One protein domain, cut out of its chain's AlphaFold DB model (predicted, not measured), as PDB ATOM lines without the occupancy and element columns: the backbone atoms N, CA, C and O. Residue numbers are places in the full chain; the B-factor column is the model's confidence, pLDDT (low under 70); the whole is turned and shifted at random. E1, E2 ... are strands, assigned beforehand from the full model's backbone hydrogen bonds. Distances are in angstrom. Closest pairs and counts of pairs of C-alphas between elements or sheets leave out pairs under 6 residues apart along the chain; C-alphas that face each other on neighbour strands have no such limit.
ATOM      1  N   PHE A 205     -13.911  29.234 -55.165       67.75
ATOM      2  CA  PHE A 205     -14.401  28.117 -54.361       67.75
ATOM      3  C   PHE A 205     -15.927  28.002 -54.431       67.75
ATOM      4  O   PHE A 205     -16.642  28.976 -54.203       67.75
ATOM      5  N   HIS A 206     -16.437  26.793 -54.673       72.88
ATOM      6  CA  HIS A 206     -17.856  26.478 -54.532       72.88
ATOM      7  C   HIS A 206     -18.145  26.015 -53.099       72.88
ATOM      8  O   HIS A 206     -17.519  25.074 -52.607       72.88
ATOM      9  N   VAL A 207     -19.084  26.674 -52.420       73.12
ATOM     10  CA  VAL A 207     -19.450  26.370 -51.032       73.12
ATOM     11  C   VAL A 207     -20.493  25.254 -50.988       73.12
ATOM     12  O   VAL A 207     -21.609  25.436 -51.458       73.12
ATOM     13  N   ILE A 208     -20.127  24.116 -50.396       74.75
ATOM     14  CA  ILE A 208     -20.962  22.905 -50.296       74.75
ATOM     15  C   ILE A 208     -21.772  22.901 -48.995       74.75
ATOM     16  O   ILE A 208     -22.955  22.575 -48.977       74.75
ATOM     17  N   TYR A 209     -21.117  23.253 -47.889       79.56
ATOM     18  CA  TYR A 209     -21.711  23.301 -46.557       79.56
ATOM     19  C   TYR A 209     -21.241  24.558 -45.834       79.56
ATOM     20  O   TYR A 209     -20.092  24.967 -45.990       79.56
ATOM     21  N   VAL A 210     -22.107  25.133 -45.005       78.56
ATOM     22  CA  VAL A 210     -21.787  26.205 -44.062       78.56
ATOM     23  C   VAL A 210     -22.477  25.882 -42.748       78.56
ATOM     24  O   VAL A 210     -23.632  25.455 -42.751       78.56
ATOM     25  N   THR A 211     -21.793  26.117 -41.628       79.88
ATOM     26  CA  THR A 211     -22.392  26.034 -40.294       79.88
ATOM     27  C   THR A 211     -23.643  26.935 -40.216       79.88
ATOM     28  O   THR A 211     -23.515  28.150 -40.387       79.88
ATOM     29  N   PRO A 212     -24.863  26.393 -40.043       78.38
ATOM     30  CA  PRO A 212     -26.087  27.179 -40.161       78.38
ATOM     31  C   PRO A 212     -26.382  27.960 -38.877       78.38
ATOM     32  O   PRO A 212     -26.162  27.477 -37.781       78.38
ATOM     33  N   CYS A 213     -26.998  29.134 -38.998       80.75
ATOM     34  CA  CYS A 213     -27.514  29.904 -37.860       80.75
ATOM     35  C   CYS A 213     -26.487  30.473 -36.862       80.75
ATOM     36  O   CYS A 213     -26.899  30.994 -35.823       80.75
ATOM     37  N   THR A 214     -25.202  30.524 -37.210       80.44
ATOM     38  CA  THR A 214     -24.139  31.154 -36.408       80.44
ATOM     39  C   THR A 214     -23.537  32.399 -37.079       80.44
ATOM     40  O   THR A 214     -23.564  32.540 -38.298       80.44
ATOM     41  N   GLN A 215     -23.007  33.350 -36.296       81.62
ATOM     42  CA  GLN A 215     -22.288  34.529 -36.834       81.62
ATOM     43  C   GLN A 215     -20.864  34.192 -37.296       81.62
ATOM     44  O   GLN A 215     -20.330  34.848 -38.190       81.62
ATOM     45  N   HIS A 216     -20.258  33.167 -36.696       80.50
ATOM     46  CA  HIS A 216     -18.927  32.655 -37.006       80.50
ATOM     47  C   HIS A 216     -19.018  31.142 -37.121       80.50
ATOM     48  O   HIS A 216     -19.525  30.490 -36.209       80.50
ATOM     49  N   GLY A 217     -18.496  30.592 -38.207       77.00
ATOM     50  CA  GLY A 217     -18.573  29.166 -38.496       77.00
ATOM     51  C   GLY A 217     -17.475  28.731 -39.453       77.00
ATOM     52  O   GLY A 217     -16.522  29.469 -39.724       77.00
ATOM     53  N   PHE A 218     -17.612  27.524 -39.972       77.88
ATOM     54  CA  PHE A 218     -16.791  27.002 -41.050       77.88
ATOM     55  C   PHE A 218     -17.654  26.707 -42.276       77.88
ATOM     56  O   PHE A 218     -18.854  26.449 -42.178       77.88
ATOM     57  N   ALA A 219     -17.012  26.744 -43.435       77.81
ATOM     58  CA  ALA A 219     -17.574  26.269 -44.678       77.81
ATOM     59  C   ALA A 219     -16.693  25.171 -45.260       77.81
ATOM     60  O   ALA A 219     -15.465  25.245 -45.190       77.81
ATOM     61  N   THR A 220     -17.337  24.165 -45.834       80.12
ATOM     62  CA  THR A 220     -16.694  23.132 -46.642       80.12
ATOM     63  C   THR A 220     -16.840  23.537 -48.096       80.12
ATOM     64  O   THR A 220     -17.948  23.827 -48.554       80.12
ATOM     65  N   THR A 221     -15.724  23.583 -48.817       76.06
ATOM     66  CA  THR A 221     -15.666  24.125 -50.173       76.06
ATOM     67  C   THR A 221     -14.914  23.208 -51.124       76.06
ATOM     68  O   THR A 221     -13.944  22.559 -50.730       76.06
ATOM     69  N   LYS A 222     -15.333  23.208 -52.389       76.62
ATOM     70  CA  LYS A 222     -14.631  22.585 -53.515       76.62
ATOM     71  C   LYS A 222     -13.933  23.667 -54.329       76.62
ATOM     72  O   LYS A 222     -14.554  24.675 -54.661       76.62
ATOM     73  N   ASP A 223     -12.661  23.462 -54.640       69.31
ATOM     74  CA  ASP A 223     -11.937  24.306 -55.592       69.31
ATOM     75  C   ASP A 223     -12.493  24.101 -57.014       69.31
ATOM     76  O   ASP A 223     -12.728  22.968 -57.439       69.31
ATOM     77  N   ILE A 224     -12.749  25.202 -57.724       64.06
ATOM     78  CA  ILE A 224     -13.233  25.221 -59.114       64.06
ATOM     79  C   ILE A 224     -12.052  25.353 -60.099       64.06
ATOM     80  O   ILE A 224     -12.193  25.064 -61.283       64.06
ATOM     81  N   SER A 225     -10.889  25.807 -59.620       57.78
ATOM     82  CA  SER A 225      -9.766  26.265 -60.447       57.78
ATOM     83  C   SER A 225      -8.686  25.216 -60.733       57.78
ATOM     84  O   SER A 225      -7.867  25.434 -61.626       57.78
ATOM     85  N   SER A 226      -8.686  24.080 -60.028       55.22
ATOM     86  CA  SER A 226      -7.709  23.003 -60.214       55.22
ATOM     87  C   SER A 226      -8.337  21.710 -60.748       55.22
ATOM     88  O   SER A 226      -9.405  21.279 -60.317       55.22
ATOM     89  N   ASP A 227      -7.622  21.051 -61.665       50.34
ATOM     90  CA  ASP A 227      -7.981  19.732 -62.227       50.34
ATOM     91  C   ASP A 227      -7.932  18.619 -61.147       50.34
ATOM     92  O   ASP A 227      -8.535  17.553 -61.261       50.34
ATOM     93  N   THR A 228      -7.256  18.895 -60.026       54.53
ATOM     94  CA  THR A 228      -7.241  18.060 -58.819       54.53
ATOM     95  C   THR A 228      -8.408  18.397 -57.894       54.53
ATOM     96  O   THR A 228      -8.290  19.237 -57.002       54.53
ATOM     97  N   GLN A 229      -9.525  17.692 -58.077       56.62
ATOM     98  CA  GLN A 229     -10.739  17.791 -57.256       56.62
ATOM     99  C   GLN A 229     -10.440  17.633 -55.753       56.62
ATOM    100  O   GLN A 229     -10.382  16.519 -55.232       56.62
ATOM    101  N   SER A 230     -10.253  18.746 -55.037       66.31
ATOM    102  CA  SER A 230      -9.979  18.730 -53.599       66.31
ATOM    103  C   SER A 230     -11.020  19.522 -52.812       66.31
ATOM    104  O   SER A 230     -11.299  20.691 -53.086       66.31
ATOM    105  N   VAL A 231     -11.612  18.845 -51.827       73.19
ATOM    106  CA  VAL A 231     -12.492  19.447 -50.825       73.19
ATOM    107  C   VAL A 231     -11.642  19.864 -49.629       73.19
ATOM    108  O   VAL A 231     -10.788  19.110 -49.162       73.19
ATOM    109  N   CYS A 232     -11.867  21.076 -49.139       75.19
ATOM    110  CA  CYS A 232     -11.182  21.634 -47.978       75.19
ATOM    111  C   CYS A 232     -12.155  22.459 -47.129       75.19
ATOM    112  O   CYS A 232     -13.290  22.726 -47.537       75.19
ATOM    113  N   TRP A 233     -11.730  22.845 -45.925       77.81
ATOM    114  CA  TRP A 233     -12.529  23.693 -45.040       77.81
ATOM    115  C   TRP A 233     -11.886  25.069 -44.820       77.81
ATOM    116  O   TRP A 233     -10.662  25.209 -44.752       77.81
ATOM    117  N   LEU A 234     -12.729  26.095 -44.687       78.25
ATOM    118  CA  LEU A 234     -12.345  27.478 -44.394       78.25
ATOM    119  C   LEU A 234     -13.256  28.083 -43.317       78.25
ATOM    120  O   LEU A 234     -14.329  27.555 -43.033       78.25
ATOM    121  N   ARG A 235     -12.840  29.184 -42.678       77.94
ATOM    122  CA  ARG A 235     -13.658  29.888 -41.669       77.94
ATOM    123  C   ARG A 235     -14.439  31.032 -42.304       77.94
ATOM    124  O   ARG A 235     -13.878  31.779 -43.098       77.94
ATOM    125  N   MET A 236     -15.696  31.199 -41.901       78.94
ATOM    126  CA  MET A 236     -16.578  32.269 -42.371       78.94
ATOM    127  C   MET A 236     -17.117  33.111 -41.215       78.94
ATOM    128  O   MET A 236     -17.258  32.634 -40.085       78.94
ATOM    129  N   GLN A 237     -17.450  34.366 -41.515       83.81
ATOM    130  CA  GLN A 237     -18.063  35.301 -40.579       83.81
ATOM    131  C   GLN A 237     -19.131  36.148 -41.281       83.81
ATOM    132  O   GLN A 237     -18.870  36.734 -42.328       83.81
ATOM    133  N   CYS A 238     -20.293  36.285 -40.645       81.19
ATOM    134  CA  CYS A 238     -21.360  37.197 -41.043       81.19
ATOM    135  C   CYS A 238     -21.538  38.285 -39.971       81.19
ATOM    136  O   CYS A 238     -22.089  38.005 -38.908       81.19
ATOM    137  N   PRO A 239     -21.079  39.532 -40.198       77.75
ATOM    138  CA  PRO A 239     -21.123  40.575 -39.170       77.75
ATOM    139  C   PRO A 239     -22.537  41.114 -38.888       77.75
ATOM    140  O   PRO A 239     -22.825  41.483 -37.754       77.75
ATOM    141  N   ASN A 240     -23.422  41.131 -39.893       76.19
ATOM    142  CA  ASN A 240     -24.764  41.735 -39.813       76.19
ATOM    143  C   ASN A 240     -25.907  40.702 -39.931       76.19
ATOM    144  O   ASN A 240     -27.057  41.064 -40.168       76.19
ATOM    145  N   GLY A 241     -25.604  39.410 -39.803       82.00
ATOM    146  CA  GLY A 241     -26.535  38.314 -40.072       82.00
ATOM    147  C   GLY A 241     -25.988  36.982 -39.570       82.00
ATOM    148  O   GLY A 241     -24.940  36.954 -38.932       82.00
ATOM    149  N   HIS A 242     -26.687  35.882 -39.836       86.88
ATOM    150  CA  HIS A 242     -26.195  34.533 -39.537       86.88
ATOM    151  C   HIS A 242     -25.852  33.801 -40.836       86.88
ATOM    152  O   HIS A 242     -26.458  34.043 -41.880       86.88
ATOM    153  N   LEU A 243     -24.898  32.881 -40.748       82.88
ATOM    154  CA  LEU A 243     -24.524  31.988 -41.831       82.88
ATOM    155  C   LEU A 243     -25.729  31.138 -42.263       82.88
ATOM    156  O   LEU A 243     -26.455  30.569 -41.439       82.88
ATOM    157  N   ARG A 244     -25.963  31.083 -43.574       79.12
ATOM    158  CA  ARG A 244     -27.029  30.317 -44.225       79.12
ATOM    159  C   ARG A 244     -26.470  29.672 -45.485       79.12
ATOM    160  O   ARG A 244     -25.732  30.315 -46.226       79.12
ATOM    161  N   LEU A 245     -26.865  28.429 -45.745       68.00
ATOM    162  CA  LEU A 245     -26.642  27.828 -47.054       68.00
ATOM    163  C   LEU A 245     -27.591  28.496 -48.063       68.00
ATOM    164  O   LEU A 245     -28.797  28.529 -47.794       68.00
ATOM    165  N   PRO A 246     -27.093  29.045 -49.181       57.09
ATOM    166  CA  PRO A 246     -27.953  29.471 -50.272       57.09
ATOM    167  C   PRO A 246     -28.466  28.261 -51.072       57.09
ATOM    168  O   PRO A 246     -28.111  27.112 -50.805       57.09
ATOM    169  N   ASN A 247     -29.346  28.520 -52.040       56.03
ATOM    170  CA  ASN A 247     -29.991  27.484 -52.848       56.03
ATOM    171  C   ASN A 247     -28.926  26.678 -53.636       56.03
ATOM    172  O   ASN A 247     -28.073  27.299 -54.273       56.03
ATOM    173  N   PRO A 248     -28.966  25.329 -53.664       49.12
ATOM    174  CA  PRO A 248     -27.843  24.493 -54.126       49.12
ATOM    175  C   PRO A 248     -27.507  24.582 -55.628       49.12
ATOM    176  O   PRO A 248     -26.575  23.925 -56.081       49.12
ATOM    177  N   ASN A 249     -28.242  25.391 -56.399       47.06
ATOM    178  CA  ASN A 249     -28.038  25.598 -57.836       47.06
ATOM    179  C   ASN A 249     -27.414  26.969 -58.186       47.06
ATOM    180  O   ASN A 249     -27.246  27.258 -59.369       47.06
ATOM    181  N   GLU A 250     -27.087  27.825 -57.208       51.38
ATOM    182  CA  GLU A 250     -26.520  29.162 -57.457       51.38
ATOM    183  C   GLU A 250     -25.051  29.267 -57.026       51.38
ATOM    184  O   GLU A 250     -24.713  29.110 -55.853       51.38
ATOM    185  N   THR A 251     -24.169  29.614 -57.964       51.25
ATOM    186  CA  THR A 251     -22.790  30.025 -57.669       51.25
ATOM    187  C   THR A 251     -22.743  31.492 -57.212       51.25
ATOM    188  O   THR A 251     -23.420  32.349 -57.772       51.25
ATOM    189  N   ASN A 252     -21.916  31.793 -56.203       52.16
ATOM    190  CA  ASN A 252     -21.703  33.139 -55.636       52.16
ATOM    191  C   ASN A 252     -22.946  33.840 -55.046       52.16
ATOM    192  O   ASN A 252     -23.080  35.062 -55.108       52.16
ATOM    193  N   SER A 253     -23.832  33.081 -54.410       54.50
ATOM    194  CA  SER A 253     -24.957  33.593 -53.623       54.50
ATOM    195  C   SER A 253     -24.542  33.946 -52.176       54.50
ATOM    196  O   SER A 253     -23.627  33.357 -51.596       54.50
ATOM    197  N   ASN A 254     -25.194  34.954 -51.581       63.12
ATOM    198  CA  ASN A 254     -24.830  35.489 -50.261       63.12
ATOM    199  C   ASN A 254     -25.053  34.462 -49.132       63.12
ATOM    200  O   ASN A 254     -26.177  34.251 -48.683       63.12
ATOM    201  N   TYR A 255     -23.963  33.912 -48.591       75.12
ATOM    202  CA  TYR A 255     -23.953  32.991 -47.441       75.12
ATOM    203  C   TYR A 255     -24.318  33.649 -46.092       75.12
ATOM    204  O   TYR A 255     -24.397  32.970 -45.068       75.12
ATOM    205  N   CYS A 256     -24.548  34.965 -46.067       81.00
ATOM    206  CA  CYS A 256     -25.048  35.695 -44.903       81.00
ATOM    207  C   CYS A 256     -26.536  36.012 -45.062       81.00
ATOM    208  O   CYS A 256     -26.914  36.884 -45.843       81.00
ATOM    209  N   GLY A 257     -27.374  35.332 -44.279       79.19
ATOM    210  CA  GLY A 257     -28.810  35.585 -44.190       79.19
ATOM    211  C   GLY A 257     -29.214  36.338 -42.914       79.19
ATOM    212  O   GLY A 257     -28.372  36.643 -42.062       79.19
ATOM    213  N   PRO A 258     -30.515  36.626 -42.733       82.12
ATOM    214  CA  PRO A 258     -31.022  37.237 -41.508       82.12
ATOM    215  C   PRO A 258     -30.799  36.330 -40.287       82.12
ATOM    216  O   PRO A 258     -30.749  35.100 -40.401       82.12
ATOM    217  N   GLN A 259     -30.691  36.950 -39.108       82.75
ATOM    218  CA  GLN A 259     -30.494  36.247 -37.837       82.75
ATOM    219  C   GLN A 259     -31.597  35.209 -37.584       82.75
ATOM    220  O   GLN A 259     -32.781  35.457 -37.830       82.75
ATOM    221  N   CYS A 260     -31.208  34.044 -37.069       84.50
ATOM    222  CA  CYS A 260     -32.154  32.991 -36.718       84.50
ATOM    223  C   CYS A 260     -32.899  33.366 -35.435       84.50
ATOM    224  O   CYS A 260     -32.281  33.594 -34.398       84.50
ATOM    225  N   LYS A 261     -34.231  33.458 -35.514       82.75
ATOM    226  CA  LYS A 261     -35.081  33.846 -34.385       82.75
ATOM    227  C   LYS A 261     -35.383  32.637 -33.497       82.75
ATOM    228  O   LYS A 261     -35.779  31.591 -34.007       82.75
TER     229      LYS A 261
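AT A GLANCE: This is residues 205 to 261 of the 1095 residues of an uncharacterized protein of Pristionchus pacificus (UniProt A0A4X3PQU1). What shape is this? With little regular structure, it is a strongly twisted three-strand sheet, E1 - E2 - E3, then a long loop, residues 238 to 261, folded back where 242 to 243 pair antiparallel with 256 to 257. What builds it? The 57 printed residues include 21 in strands and no named helix: all strand, a meander, each strand the antiparallel neighbour of the one before. It is compact, radius of gyration of the C-alphas 11.7 A, spanning 41 by 21 by 13 A.

IN THESE COORDINATES: Where is E1? Residues 205 to 210, 12.8 A, from C-alpha 205 at (-14.401, 28.117, -54.361). What follows? E2, residues 216 to 223, measures 21.5 A; E3, residues 231 to 237, measures 19.7 A, ending at C-alpha 237 at (-18.063, 35.301, -40.579).

HOW THE PARTS SIT: How do E1 and E2 pair? This hairpin is antiparallel at 139 degrees; C-alphas 210 and 219 face each other at 4.3 A, and N 206 and O 222, 2.8 A, are within hydrogen-bond range. And E2 and E3? This hairpin is antiparallel at 147 degrees; C-alphas 218 and 235 face each other at 4.3 A, and N 219 and O 234, 2.8 A, are within hydrogen-bond range.

THE WHOLE: How far does it reach? The farthest C-alphas, of Asp 227 and Lys 261, are 41.3 A apart; the printed part has no cut and no long link. Where is confidence low? The pLDDT is under 70 at residues 205, 223 to 230 and 245 to 254.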